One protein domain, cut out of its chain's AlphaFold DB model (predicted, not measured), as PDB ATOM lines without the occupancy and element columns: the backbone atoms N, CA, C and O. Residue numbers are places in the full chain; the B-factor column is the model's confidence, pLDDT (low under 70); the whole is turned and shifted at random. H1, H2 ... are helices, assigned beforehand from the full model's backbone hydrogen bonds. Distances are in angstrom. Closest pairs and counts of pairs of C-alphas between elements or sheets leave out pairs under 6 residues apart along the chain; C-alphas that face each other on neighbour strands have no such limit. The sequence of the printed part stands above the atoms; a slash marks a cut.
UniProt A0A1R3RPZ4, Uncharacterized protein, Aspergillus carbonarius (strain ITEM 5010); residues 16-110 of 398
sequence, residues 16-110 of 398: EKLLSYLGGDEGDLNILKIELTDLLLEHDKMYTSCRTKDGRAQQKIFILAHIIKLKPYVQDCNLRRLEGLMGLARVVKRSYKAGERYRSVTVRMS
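This is residues 16 to 110 of the 398 residues of an uncharacterized protein of Aspergillus carbonarius (strain ITEM 5010) (UniProt A0A1R3RPZ4). One long straight helix, H4, runs through the model; three shorter helices, H1, H2 and H3, pack across its residues 80 to 92 from different sides and make a small compact body with it, while residues 98 to 110, of which 98 to 109 belong to H4, stick out as a bare arm. The arm makes much of the length, and the contacts among the three shorter helices are few. The printed part has 95 residues with four named helices, in the order H1, H2, H3, H4, and no named strand; the class is all helix. It is compact, with a radius of gyration of the C-alphas of 14.1 A, and spans 47 by 31 by 23 A, only just elongated.

H4, residues 79 to 109, is the hub and touches the three other helices. H1, residues 16 to 22, touches residues 80 to 88 of H4 at a steep tilt of 59 degrees, opposite ways; the closest C-alphas, of Leu 22 and Arg 81, are 4.8 A apart. H3, residues 53 to 65, touches residues 82 to 86 of H4, about perpendicular at 74 degrees; the closest C-alphas, of Lys 60 and Met 86, are 6.8 A apart. H2, residues 26 to 42, touches residues 88 to 92 of H4 with its residues 33 to 37, at 70.1 degrees, only just about perpendicular; the closest C-alphas, of Thr 37 and Val 92, are 6.4 A apart. H1 and H2 only just touch, with 3 pairs of C-alphas within 8 A, the closest being those of Leu 19 and Leu 29 at 6.9 A; their tilt is steep, 64 degrees, the same way. The helix packing is mostly crossed, with no touching pair at a shallow tilt. H2 and H3 are near each other, and H1 and H3 are apart. Every O i to N i+4 pair is within hydrogen-bond range in H1, H2 and H3, and 26 of 27 are in H4.

H4 is 45.4 A long, from C-alpha 79 at (265.370, 235.083, 192.852) to C-alpha 109 at (244.099, 195.081, 190.397). H2 is 24.2 A long, H3 18.5 A and H1 10.1 A; H1 begins at C-alpha 16, at (263.213, 224.663, 178.863).

The C-alphas of Asn 78 and Ser 110, 47.6 A apart, are the two farthest apart. Without residues 98 to 110, which stand free, the body spans 29 by 23 by 23 A. The link from H1 to H2 is tight, that from H2 to H3 short, and that from H3 to H4, residues 66 to 78, long. The printed part has no cut. Its mean pLDDT is 90.0, and residues 102 to 110 are under 70.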
ATOM      1  N   GLU A  16     262.419 223.508 179.313       93.12
ATOM      2  CA  GLU A  16     263.213 224.663 178.863       93.12
ATOM      3  C   GLU A  16     263.150 225.818 179.874       93.12
ATOM      4  O   GLU A  16     264.164 226.447 180.171       93.12
ATOM      5  N   LYS A  17     261.970 226.081 180.459       92.69
ATOM      6  CA  LYS A  17     261.805 227.151 181.451       92.69
ATOM      7  C   LYS A  17     262.463 226.831 182.794       92.69
ATOM      8  O   LYS A  17     262.951 227.749 183.442       92.69
ATOM      9  N   LEU A  18     262.499 225.562 183.207       93.38
ATOM     10  CA  LEU A  18     263.237 225.142 184.403       93.38
ATOM     11  C   LEU A  18     264.750 225.246 184.175       93.38
ATOM     12  O   LEU A  18     265.422 225.884 184.982       93.38
ATOM     13  N   LEU A  19     265.262 224.742 183.045       93.56
ATOM     14  CA  LEU A  19     266.669 224.902 182.640       93.56
ATOM     15  C   LEU A  19     267.075 226.387 182.608       93.56
ATOM     16  O   LEU A  19     268.032 226.793 183.262       93.56
ATOM     17  N   SER A  20     266.270 227.234 181.959       93.00
ATOM     18  CA  SER A  20     266.484 228.687 181.865       93.00
ATOM     19  C   SER A  20     266.361 229.444 183.203       93.00
ATOM     20  O   SER A  20     266.694 230.628 183.273       93.00
ATOM     21  N   TYR A  21     265.843 228.821 184.264       92.25
ATOM     22  CA  TYR A  21     265.740 229.436 185.596       92.25
ATOM     23  C   TYR A  21     266.828 228.938 186.551       92.25
ATOM     24  O   TYR A  21     267.278 229.705 187.396       92.25
ATOM     25  N   LEU A  22     267.249 227.681 186.415       92.00
ATOM     26  CA  LEU A  22     268.220 227.026 187.293       92.00
ATOM     27  C   LEU A  22     269.665 227.197 186.789       92.00
ATOM     28  O   LEU A  22     270.572 227.454 187.585       92.00
ATOM     29  N   GLY A  23     269.862 227.118 185.471       88.50
ATOM     30  CA  GLY A  23     271.152 226.804 184.856       88.50
ATOM     31  C   GLY A  23     271.430 225.294 184.858       88.50
ATOM     32  O   GLY A  23     270.661 224.518 185.429       88.50
ATOM     33  N   GLY A  24     272.536 224.902 184.225       89.62
ATOM     34  CA  GLY A  24     272.896 223.498 184.001       89.62
ATOM     35  C   GLY A  24     272.235 222.886 182.761       89.62
ATOM     36  O   GLY A  24     271.499 223.559 182.032       89.62
ATOM     37  N   ASP A  25     272.523 221.608 182.519       94.12
ATOM     38  CA  ASP A  25     271.965 220.819 181.417       94.12
ATOM     39  C   ASP A  25     270.791 219.895 181.838       94.12
ATOM     40  O   ASP A  25     270.193 220.031 182.909       94.12
ATOM     41  N   GLU A  26     270.400 218.957 180.968       93.88
ATOM     42  CA  GLU A  26     269.345 217.983 181.283       93.88
ATOM     43  C   GLU A  26     269.768 216.948 182.342       93.88
ATOM     44  O   GLU A  26     268.929 216.480 183.118       93.88
ATOM     45  N   GLY A  27     271.046 216.569 182.375       94.50
ATOM     46  CA  GLY A  27     271.605 215.686 183.393       94.50
ATOM     47  C   GLY A  27     271.549 216.355 184.760       94.50
ATOM     48  O   GLY A  27     270.972 215.793 185.690       94.50
ATOM     49  N   ASP A  28     272.032 217.595 184.842       93.56
ATOM     50  CA  ASP A  28     271.912 218.480 186.003       93.56
ATOM     51  C   ASP A  28     270.459 218.580 186.493       93.56
ATOM     52  O   ASP A  28     270.168 218.311 187.662       93.56
ATOM     53  N   LEU A  29     269.510 218.888 185.597       94.62
ATOM     54  CA  LEU A  29     268.087 218.984 185.942       94.62
ATOM     55  C   LEU A  29     267.531 217.673 186.519       94.62
ATOM     56  O   LEU A  29     266.740 217.711 187.465       94.62
ATOM     57  N   ASN A  30     267.925 216.514 185.981       94.56
ATOM     58  CA  ASN A  30     267.458 215.222 186.488       94.56
ATOM     59  C   ASN A  30     268.148 214.804 187.796       94.56
ATOM     60  O   ASN A  30     267.478 214.231 188.655       94.56
ATOM     61  N   ILE A  31     269.422 215.148 188.006       94.94
ATOM     62  CA  ILE A  31     270.113 214.946 189.288       94.94
ATOM     63  C   ILE A  31     269.467 215.818 190.372       94.94
ATOM     64  O   ILE A  31     269.068 215.307 191.418       94.94
ATOM     65  N   LEU A  32     269.263 217.108 190.101       95.81
ATOM     66  CA  LEU A  32     268.614 218.043 191.022       95.81
ATOM     67  C   LEU A  32     267.162 217.644 191.333       95.81
ATOM     68  O   LEU A  32     266.697 217.795 192.459       95.81
ATOM     69  N   LYS A  33     266.437 217.093 190.354       95.75
ATOM     70  CA  LYS A  33     265.096 216.509 190.529       95.75
ATOM     71  C   LYS A  33     265.110 215.303 191.474       95.75
ATOM     72  O   LYS A  33     264.142 215.142 192.216       95.75
ATOM     73  N   ILE A  34     266.165 214.484 191.476       95.69
ATOM     74  CA  ILE A  34     266.348 213.383 192.437       95.69
ATOM     75  C   ILE A  34     266.670 213.949 193.827       95.69
ATOM     76  O   ILE A  34     265.900 213.713 194.752       95.69
ATOM     77  N   GLU A  35     267.705 214.786 193.959       95.88
ATOM     78  CA  GLU A  35     268.101 215.407 195.239       95.88
ATOM     79  C   GLU A  35     266.935 216.142 195.917       95.88
ATOM     80  O   GLU A  35     266.685 215.979 197.111       95.88
ATOM     81  N   LEU A  36     266.161 216.907 195.144       96.38
ATOM     82  CA  LEU A  36     264.989 217.635 195.628       96.38
ATOM     83  C   LEU A  36     263.796 216.712 195.935       96.38
ATOM     84  O   LEU A  36     262.947 217.076 196.748       96.38
ATOM     85  N   THR A  37     263.715 215.523 195.326       96.62
ATOM     86  CA  THR A  37     262.732 214.490 195.702       96.62
ATOM     87  C   THR A  37     263.096 213.883 197.051       96.62
ATOM     88  O   THR A  37     262.243 213.849 197.939       96.62
ATOM     89  N   ASP A  38     264.352 213.476 197.228       96.44
ATOM     90  CA  ASP A  38     264.837 212.867 198.467       96.44
ATOM     91  C   ASP A  38     264.763 213.857 199.635       96.44
ATOM     92  O   ASP A  38     264.226 213.520 200.688       96.44
ATOM     93  N   LEU A  39     265.152 215.118 199.425       96.94
ATOM     94  CA  LEU A  39     265.019 216.200 200.408       96.94
ATOM     95  C   LEU A  39     263.552 216.467 200.810       96.94
ATOM     96  O   LEU A  39     263.255 216.719 201.979       96.94
ATOM     97  N   LEU A  40     262.607 216.394 199.862       96.62
ATOM     98  CA  LEU A  40     261.171 216.529 200.152       96.62
ATOM     99  C   LEU A  40     260.588 215.316 200.900       96.62
ATOM    100  O   LEU A  40     259.550 215.467 201.552       96.62
ATOM    101  N   LEU A  41     261.217 214.139 200.810       95.81
ATOM    102  CA  LEU A  41     260.839 212.936 201.558       95.81
ATOM    103  C   LEU A  41     261.476 212.907 202.955       95.81
ATOM    104  O   LEU A  41     260.764 212.657 203.923       95.81
ATOM    105  N   GLU A  42     262.769 213.226 203.068       96.81
ATOM    106  CA  GLU A  42     263.539 213.295 204.323       96.81
ATOM    107  C   GLU A  42     262.834 214.167 205.376       96.81
ATOM    108  O   GLU A  42     262.771 213.809 206.549       96.81
ATOM    109  N   HIS A  43     262.248 215.287 204.943       96.25
ATOM    110  CA  HIS A  43     261.610 216.268 205.824       96.25
ATOM    111  C   HIS A  43     260.086 216.137 205.923       96.25
ATOM    112  O   HIS A  43     259.460 217.021 206.499       96.25
ATOM    113  N   ASP A  44     259.463 215.110 205.335       95.00
ATOM    114  CA  ASP A  44     258.004 215.010 205.123       95.00
ATOM    115  C   ASP A  44     257.382 216.333 204.627       95.00
ATOM    116  O   ASP A  44     256.569 217.005 205.274       95.00
ATOM    117  N   LYS A  45     257.868 216.780 203.466       95.94
ATOM    118  CA  LYS A  45     257.360 217.964 202.760       95.94
ATOM    119  C   LYS A  45     256.752 217.620 201.407       95.94
ATOM    120  O   LYS A  45     256.183 218.506 200.770       95.94
ATOM    121  N   MET A  46     256.805 216.357 200.978       94.19
ATOM    122  CA  MET A  46     256.234 215.870 199.717       94.19
ATOM    123  C   MET A  46     254.726 216.160 199.617       94.19
ATOM    124  O   MET A  46     254.268 216.735 198.628       94.19
ATOM    125  N   TYR A  47     253.956 215.865 200.668       90.19
ATOM    126  CA  TYR A  47     252.494 216.020 200.658       90.19
ATOM    127  C   TYR A  47     252.002 217.455 200.931       90.19
ATOM    128  O   TYR A  47     250.841 217.768 200.649       90.19
ATOM    129  N   THR A  48     252.861 218.358 201.424       89.69
ATOM    130  CA  THR A  48     252.486 219.744 201.767       89.69
ATOM    131  C   THR A  48     251.999 220.519 200.536       89.69
ATOM    132  O   THR A  48     252.687 220.584 199.511       89.69
ATOM    133  N   SER A  49     250.814 221.130 200.632       81.44
ATOM    134  CA  SER A  49     250.085 221.706 199.494       81.44
ATOM    135  C   SER A  49     250.581 223.094 199.070       81.44
ATOM    136  O   SER A  49     250.243 224.113 199.669       81.44
ATOM    137  N   CYS A  50     251.272 223.171 197.932       85.25
ATOM    138  CA  CYS A  50     251.742 224.429 197.337       85.25
ATOM    139  C   CYS A  50     250.635 225.199 196.565       85.25
ATOM    140  O   CYS A  50     250.901 225.802 195.515       85.25
ATOM    141  N   ARG A  51     249.368 225.119 197.010       86.38
ATOM    142  CA  ARG A  51     248.209 225.818 196.406       86.38
ATOM    143  C   ARG A  51     247.933 227.179 197.054       86.38
ATOM    144  O   ARG A  51     247.740 228.151 196.323       86.38
ATOM    145  N   THR A  52     247.943 227.267 198.385       90.75
ATOM    146  CA  THR A  52     247.737 228.530 199.123       90.75
ATOM    147  C   THR A  52     248.937 229.473 198.967       90.75
ATOM    148  O   THR A  52     249.979 229.075 198.434       90.75
ATOM    149  N   LYS A  53     248.799 230.742 199.385       92.06
ATOM    150  CA  LYS A  53     249.941 231.673 199.463       92.06
ATOM    151  C   LYS A  53     250.971 231.152 200.473       92.06
ATOM    152  O   LYS A  53     252.153 231.058 200.163       92.06
ATOM    153  N   ASP A  54     250.485 230.702 201.617       92.25
ATOM    154  CA  ASP A  54     251.265 230.303 202.794       92.25
ATOM    155  C   ASP A  54     252.034 229.008 202.524       92.25
ATOM    156  O   ASP A  54     253.220 228.918 202.815       92.25
ATOM    157  N   GLY A  55     251.418 228.048 201.825       92.38
ATOM    158  CA  GLY A  55     252.091 226.831 201.363       92.38
ATOM    159  C   GLY A  55     253.190 227.089 200.323       92.38
ATOM    160  O   GLY A  55     254.082 226.258 200.169       92.38
ATOM    161  N   ARG A  56     253.177 228.240 199.625       93.12
ATOM    162  CA  ARG A  56     254.319 228.696 198.807       93.12
ATOM    163  C   ARG A  56     255.377 229.408 199.648       93.12
ATOM    164  O   ARG A  56     256.555 229.180 199.415       93.12
ATOM    165  N   ALA A  57     254.983 230.210 200.638       94.81
ATOM    166  CA  ALA A  57     255.923 230.842 201.567       94.81
ATOM    167  C   ALA A  57     256.709 229.791 202.375       94.81
ATOM    168  O   ALA A  57     257.936 229.815 202.380       94.81
ATOM    169  N   GLN A  58     256.021 228.797 202.947       95.38
ATOM    170  CA  GLN A  58     256.629 227.641 203.613       95.38
ATOM    171  C   GLN A  58     257.555 226.854 202.676       95.38
ATOM    172  O   GLN A  58     258.642 226.459 203.085       95.38
ATOM    173  N   GLN A  59     257.172 226.663 201.407       95.62
ATOM    174  CA  GLN A  59     258.035 226.017 200.412       95.62
ATOM    175  C   GLN A  59     259.291 226.851 200.101       95.62
ATOM    176  O   GLN A  59     260.373 226.277 199.999       95.62
ATOM    177  N   LYS A  60     259.171 228.181 199.980       96.00
ATOM    178  CA  LYS A  60     260.306 229.100 199.782       96.00
ATOM    179  C   LYS A  60     261.283 229.021 200.961       96.00
ATOM    180  O   LYS A  60     262.474 228.834 200.744       96.00
ATOM    181  N   ILE A  61     260.767 229.109 202.189       96.75
ATOM    182  CA  ILE A  61     261.550 229.005 203.432       96.75
ATOM    183  C   ILE A  61     262.243 227.638 203.516       96.75
ATOM    184  O   ILE A  61     263.440 227.579 203.773       96.75
ATOM    185  N   PHE A  62     261.522 226.548 203.234       97.12
ATOM    186  CA  PHE A  62     262.079 225.194 203.250       97.12
ATOM    187  C   PHE A  62     263.232 225.008 202.255       97.12
ATOM    188  O   PHE A  62     264.246 224.418 202.619       97.12
ATOM    189  N   ILE A  63     263.088 225.512 201.022       96.44
ATOM    190  CA  ILE A  63     264.137 225.433 199.993       96.44
ATOM    191  C   ILE A  63     265.360 226.255 200.410       96.44
ATOM    192  O   ILE A  63     266.472 225.748 200.330       96.44
ATOM    193  N   LEU A  64     265.169 227.485 200.904       96.56
ATOM    194  CA  LEU A  64     266.272 228.336 201.362       96.56
ATOM    195  C   LEU A  64     267.031 227.718 202.546       96.56
ATOM    196  O   LEU A  64     268.255 227.650 202.511       96.56
ATOM    197  N   ALA A  65     266.321 227.188 203.546       96.81
ATOM    198  CA  ALA A  65     266.924 226.546 204.719       96.81
ATOM    199  C   ALA A  65     267.745 225.281 204.390       96.81
ATOM    200  O   ALA A  65     268.565 224.853 205.199       96.81
ATOM    201  N   HIS A  66     267.541 224.686 203.210       96.75
ATOM    202  CA  HIS A  66     268.225 223.469 202.767       96.75
ATOM    203  C   HIS A  66     269.010 223.653 201.462       96.75
ATOM    204  O   HIS A  66     269.454 222.664 200.882       96.75
ATOM    205  N   ILE A  67     269.217 224.892 201.002       95.62
ATOM    206  CA  ILE A  67     269.868 225.174 199.714       95.62
ATOM    207  C   ILE A  67     271.272 224.545 199.638       95.62
ATOM    208  O   ILE A  67     271.638 223.962 198.624       95.62
ATOM    209  N   ILE A  68     271.989 224.542 200.767       95.81
ATOM    210  CA  ILE A  68     273.322 223.950 200.959       95.81
ATOM    211  C   ILE A  68     273.386 222.422 200.768       95.81
ATOM    212  O   ILE A  68     274.478 221.877 200.634       95.81
ATOM    213  N   LYS A  69     272.242 221.717 200.766       95.38
ATOM    214  CA  LYS A  69     272.166 220.273 200.467       95.38
ATOM    215  C   LYS A  69     272.041 219.968 198.970       95.38
ATOM    216  O   LYS A  69     272.223 218.818 198.587       95.38
ATOM    217  N   LEU A  70     271.686 220.957 198.149       94.12
ATOM    218  CA  LEU A  70     271.534 220.806 196.701       94.12
ATOM    219  C   LEU A  70     272.871 221.062 195.991       94.12
ATOM    220  O   LEU A  70     273.780 221.665 196.566       94.12
ATOM    221  N   LYS A  71     272.988 220.641 194.726       91.25
ATOM    222  CA  LYS A  71     274.158 220.914 193.868       91.25
ATOM    223  C   LYS A  71     274.691 222.364 193.963       91.25
ATOM    224  O   LYS A  71     273.894 223.300 193.879       91.25
ATOM    225  N   PRO A  72     276.026 222.580 194.014       91.00
ATOM    226  CA  PRO A  72     276.633 223.912 194.118       91.00
ATOM    227  C   PRO A  72     276.118 224.946 193.109       91.00
ATOM    228  O   PRO A  72     275.860 226.080 193.490       91.00
ATOM    229  N   TYR A  73     275.861 224.558 191.855       88.69
ATOM    230  CA  TYR A  73     275.382 225.490 190.825       88.69
ATOM    231  C   TYR A  73     273.962 226.048 191.070       88.69
ATOM    232  O   TYR A  73     273.544 226.940 190.338       88.69
ATOM    233  N   VAL A  74     273.208 225.566 192.070       92.44
ATOM    234  CA  VAL A  74     271.961 226.213 192.537       92.44
ATOM    235  C   VAL A  74     272.084 226.862 193.920       92.44
ATOM    236  O   VAL A  74     271.108 227.450 194.389       92.44
ATOM    237  N   GLN A  75     273.255 226.792 194.567       91.44
ATOM    238  CA  GLN A  75     273.484 227.379 195.892       91.44
ATOM    239  C   GLN A  75     273.559 228.911 195.848       91.44
ATOM    240  O   GLN A  75     273.037 229.551 196.762       91.44
ATOM    241  N   ASP A  76     274.072 229.511 194.763       88.44
ATOM    242  CA  ASP A  76     273.942 230.957 194.506       88.44
ATOM    243  C   ASP A  76     272.481 231.277 194.133       88.44
ATOM    244  O   ASP A  76     272.086 231.370 192.962       88.44
ATOM    245  N   CYS A  77     271.642 231.359 195.165       84.38
ATOM    246  CA  CYS A  77     270.189 231.333 195.070       84.38
ATOM    247  C   CYS A  77     269.601 232.713 194.741       84.38
ATOM    248  O   CYS A  77     268.907 233.336 195.547       84.38
ATOM    249  N   ASN A  78     269.861 233.197 193.525       93.25
ATOM    250  CA  ASN A  78     269.162 234.368 193.002       93.25
ATOM    251  C   ASN A  78     267.640 234.106 192.893       93.25
ATOM    252  O   ASN A  78     267.182 232.958 192.843       93.25
ATOM    253  N   LEU A  79     266.838 235.174 192.832       92.88
ATOM    254  CA  LEU A  79     265.370 235.083 192.852       92.88
ATOM    255  C   LEU A  79     264.807 234.159 191.753       92.88
ATOM    256  O   LEU A  79     263.886 233.387 192.013       92.88
ATOM    257  N   ARG A  80     265.395 234.187 190.550       92.81
ATOM    258  CA  ARG A  80     264.992 233.364 189.399       92.81
ATOM    259  C   ARG A  80     265.302 231.878 189.621       92.81
ATOM    260  O   ARG A  80     264.438 231.039 189.367       92.81
ATOM    261  N   ARG A  81     266.470 231.543 190.182       94.38
ATOM    262  CA  ARG A  81     266.808 230.173 190.617       94.38
ATOM    263  C   ARG A  81     265.848 229.673 191.692       94.38
ATOM    264  O   ARG A  81     265.356 228.552 191.590       94.38
ATOM    265  N   LEU A  82     265.506 230.510 192.671       95.69
ATOM    266  CA  LEU A  82     264.552 230.162 193.727       95.69
ATOM    267  C   LEU A  82     263.133 229.907 193.186       95.69
ATOM    268  O   LEU A  82     262.468 228.959 193.612       95.69
ATOM    269  N   GLU A  83     262.674 230.697 192.213       94.31
ATOM    270  CA  GLU A  83     261.432 230.415 191.484       94.31
ATOM    271  C   GLU A  83     261.514 229.104 190.692       94.31
ATOM    272  O   GLU A  83     260.572 228.307 190.743       94.31
ATOM    273  N   GLY A  84     262.646 228.837 190.033       95.31
ATOM    274  CA  GLY A  84     262.926 227.573 189.348       95.31
ATOM    275  C   GLY A  84     262.854 226.367 190.288       95.31
ATOM    276  O   GLY A  84     262.188 225.384 189.969       95.31
ATOM    277  N   LEU A  85     263.448 226.457 191.482       96.06
ATOM    278  CA  LEU A  85     263.407 225.411 192.512       96.06
ATOM    279  C   LEU A  85     261.991 225.204 193.070       96.06
ATOM    280  O   LEU A  85     261.543 224.063 193.209       96.06
ATOM    281  N   MET A  86     261.233 226.280 193.328       95.56
ATOM    282  CA  MET A  86     259.809 226.172 193.685       95.56
ATOM    283  C   MET A  86     258.993 225.500 192.569       95.56
ATOM    284  O   MET A  86     258.098 224.696 192.858       95.56
ATOM    285  N   GLY A  87     259.309 225.802 191.307       94.88
ATOM    286  CA  GLY A  87     258.732 225.183 190.119       94.88
ATOM    287  C   GLY A  87     259.035 223.691 190.019       94.88
ATOM    288  O   GLY A  87     258.106 222.885 189.939       94.88
ATOM    289  N   LEU A  88     260.311 223.315 190.109       95.69
ATOM    290  CA  LEU A  88     260.780 221.932 190.057       95.69
ATOM    291  C   LEU A  88     260.176 221.099 191.191       95.69
ATOM    292  O   LEU A  88     259.576 220.060 190.928       95.69
ATOM    293  N   ALA A  89     260.201 221.591 192.433       96.00
ATOM    294  CA  ALA A  89     259.543 220.930 193.560       96.00
ATOM    295  C   ALA A  89     258.019 220.773 193.349       96.00
ATOM    296  O   ALA A  89     257.427 219.782 193.776       96.00
ATOM    297  N   ARG A  90     257.354 221.709 192.653       94.00
ATOM    298  CA  ARG A  90     255.928 221.581 192.292       94.00
ATOM    299  C   ARG A  90     255.689 220.522 191.209       94.00
ATOM    300  O   ARG A  90     254.635 219.882 191.229       94.00
ATOM    301  N   VAL A  91     256.636 220.331 190.288       94.12
ATOM    302  CA  VAL A  91     256.625 219.235 189.304       94.12
ATOM    303  C   VAL A  91     256.869 217.895 190.004       94.12
ATOM    304  O   VAL A  91     256.031 217.009 189.874       94.12
ATOM    305  N   VAL A  92     257.915 217.784 190.832       95.38
ATOM    306  CA  VAL A  92     258.233 216.601 191.656       95.38
ATOM    307  C   VAL A  92     257.009 216.125 192.439       95.38
ATOM    308  O   VAL A  92     256.556 215.002 192.234       95.38
ATOM    309  N   LYS A  93     256.385 216.997 193.247       94.69
ATOM    310  CA  LYS A  93     255.184 216.647 194.032       94.69
ATOM    311  C   LYS A  93     254.003 216.185 193.174       94.69
ATOM    312  O   LYS A  93     253.227 215.329 193.597       94.69
ATOM    313  N   ARG A  94     253.836 216.749 191.969       92.12
ATOM    314  CA  ARG A  94     252.782 216.337 191.027       92.12
ATOM    315  C   ARG A  94     253.068 214.943 190.468       92.12
ATOM    316  O   ARG A  94     252.165 214.110 190.480       92.12
ATOM    317  N   SER A  95     254.290 214.698 190.000       91.12
ATOM    318  CA  SER A  95     254.699 213.415 189.417       91.12
ATOM    319  C   SER A  95     254.715 212.300 190.462       91.12
ATOM    320  O   SER A  95     254.194 211.220 190.195       91.12
ATOM    321  N   TYR A  96     255.190 212.582 191.680       92.19
ATOM    322  CA  TYR A  96     255.125 211.659 192.815       92.19
ATOM    323  C   TYR A  96     253.680 211.228 193.091       92.19
ATOM    324  O   TYR A  96     253.366 210.041 193.046       92.19
ATOM    325  N   LYS A  97     252.761 212.191 193.252       89.88
ATOM    326  CA  LYS A  97     251.333 211.918 193.490       89.88
ATOM    327  C   LYS A  97     250.628 211.227 192.312       89.88
ATOM    328  O   LYS A  97     249.598 210.585 192.507       89.88
ATOM    329  N   ALA A  98     251.147 211.346 191.089       87.38
ATOM    330  CA  ALA A  98     250.659 210.591 189.935       87.38
ATOM    331  C   ALA A  98     251.141 209.127 189.962       87.38
ATOM    332  O   ALA A  98     250.327 208.218 189.804       87.38
ATOM    333  N   GLY A  99     252.429 208.890 190.236       86.00
ATOM    334  CA  GLY A  99     253.000 207.544 190.370       86.00
ATOM    335  C   GLY A  99     252.463 206.771 191.581       86.00
ATOM    336  O   GLY A  99     252.176 205.581 191.478       86.00
ATOM    337  N   GLU A 100     252.245 207.454 192.705       81.00
ATOM    338  CA  GLU A 100     251.586 206.924 193.906       81.00
ATOM    339  C   GLU A 100     250.167 206.423 193.593       81.00
ATOM    340  O   GLU A 100     249.824 205.279 193.902       81.00
ATOM    341  N   ARG A 101     249.364 207.238 192.891       70.75
ATOM    342  CA  ARG A 101     248.038 206.833 192.401       70.75
ATOM    343  C   ARG A 101     248.121 205.602 191.507       70.75
ATOM    344  O   ARG A 101     247.371 204.658 191.738       70.75
ATOM    345  N   TYR A 102     249.039 205.586 190.542       64.94
ATOM    346  CA  TYR A 102     249.218 204.442 189.647       64.94
ATOM    347  C   TYR A 102     249.537 203.155 190.426       64.94
ATOM    348  O   TYR A 102     248.841 202.159 190.250       64.94
ATOM    349  N   ARG A 103     250.484 203.200 191.379       68.75
ATOM    350  CA  ARG A 103     250.778 202.070 192.284       68.75
ATOM    351  C   ARG A 103     249.558 201.633 193.101       68.75
ATOM    352  O   ARG A 103     249.321 200.440 193.238       68.75
ATOM    353  N   SER A 104     248.761 202.569 193.620       62.41
ATOM    354  CA  SER A 104     247.553 202.230 194.394       62.41
ATOM    355  C   SER A 104     246.464 201.536 193.559       62.41
ATOM    356  O   SER A 104     245.701 200.731 194.094       62.41
ATOM    357  N   VAL A 105     246.408 201.812 192.249       60.91
ATOM    358  CA  VAL A 105     245.486 201.158 191.306       60.91
ATOM    359  C   VAL A 105     246.004 199.779 190.903       60.91
ATOM    360  O   VAL A 105     245.245 198.815 190.980       60.91
ATOM    361  N   THR A 106     247.286 199.647 190.542       57.69
ATOM    362  CA  THR A 106     247.846 198.346 190.139       57.69
ATOM    363  C   THR A 106     247.871 197.342 191.288       57.69
ATOM    364  O   THR A 106     247.484 196.196 191.074       57.69
ATOM    365  N   VAL A 107     248.194 197.767 192.519       62.22
ATOM    366  CA  VAL A 107     248.113 196.901 193.714       62.22
ATOM    367  C   VAL A 107     246.688 196.382 193.937       62.22
ATOM    368  O   VAL A 107     246.512 195.199 194.222       62.22
ATOM    369  N   ARG A 108     245.660 197.222 193.744       59.66
ATOM    370  CA  ARG A 108     244.253 196.793 193.839       59.66
ATOM    371  C   ARG A 108     243.846 195.836 192.719       59.66
ATOM    372  O   ARG A 108     243.111 194.895 192.988       59.66
ATOM    373  N   MET A 109     244.341 196.026 191.495       54.38
ATOM    374  CA  MET A 109     244.099 195.081 190.397       54.38
ATOM    375  C   MET A 109     244.773 193.721 190.641       54.38
ATOM    376  O   MET A 109     244.147 192.695 190.400       54.38
ATOM    377  N   SER A 110     245.978 193.689 191.222       59.31
ATOM    378  CA  SER A 110     246.623 192.443 191.680       59.31
ATOM    379  C   SER A 110     245.999 191.819 192.940       59.31
ATOM    380  O   SER A 110     246.452 190.771 193.385       59.31
TER     381      SER A 110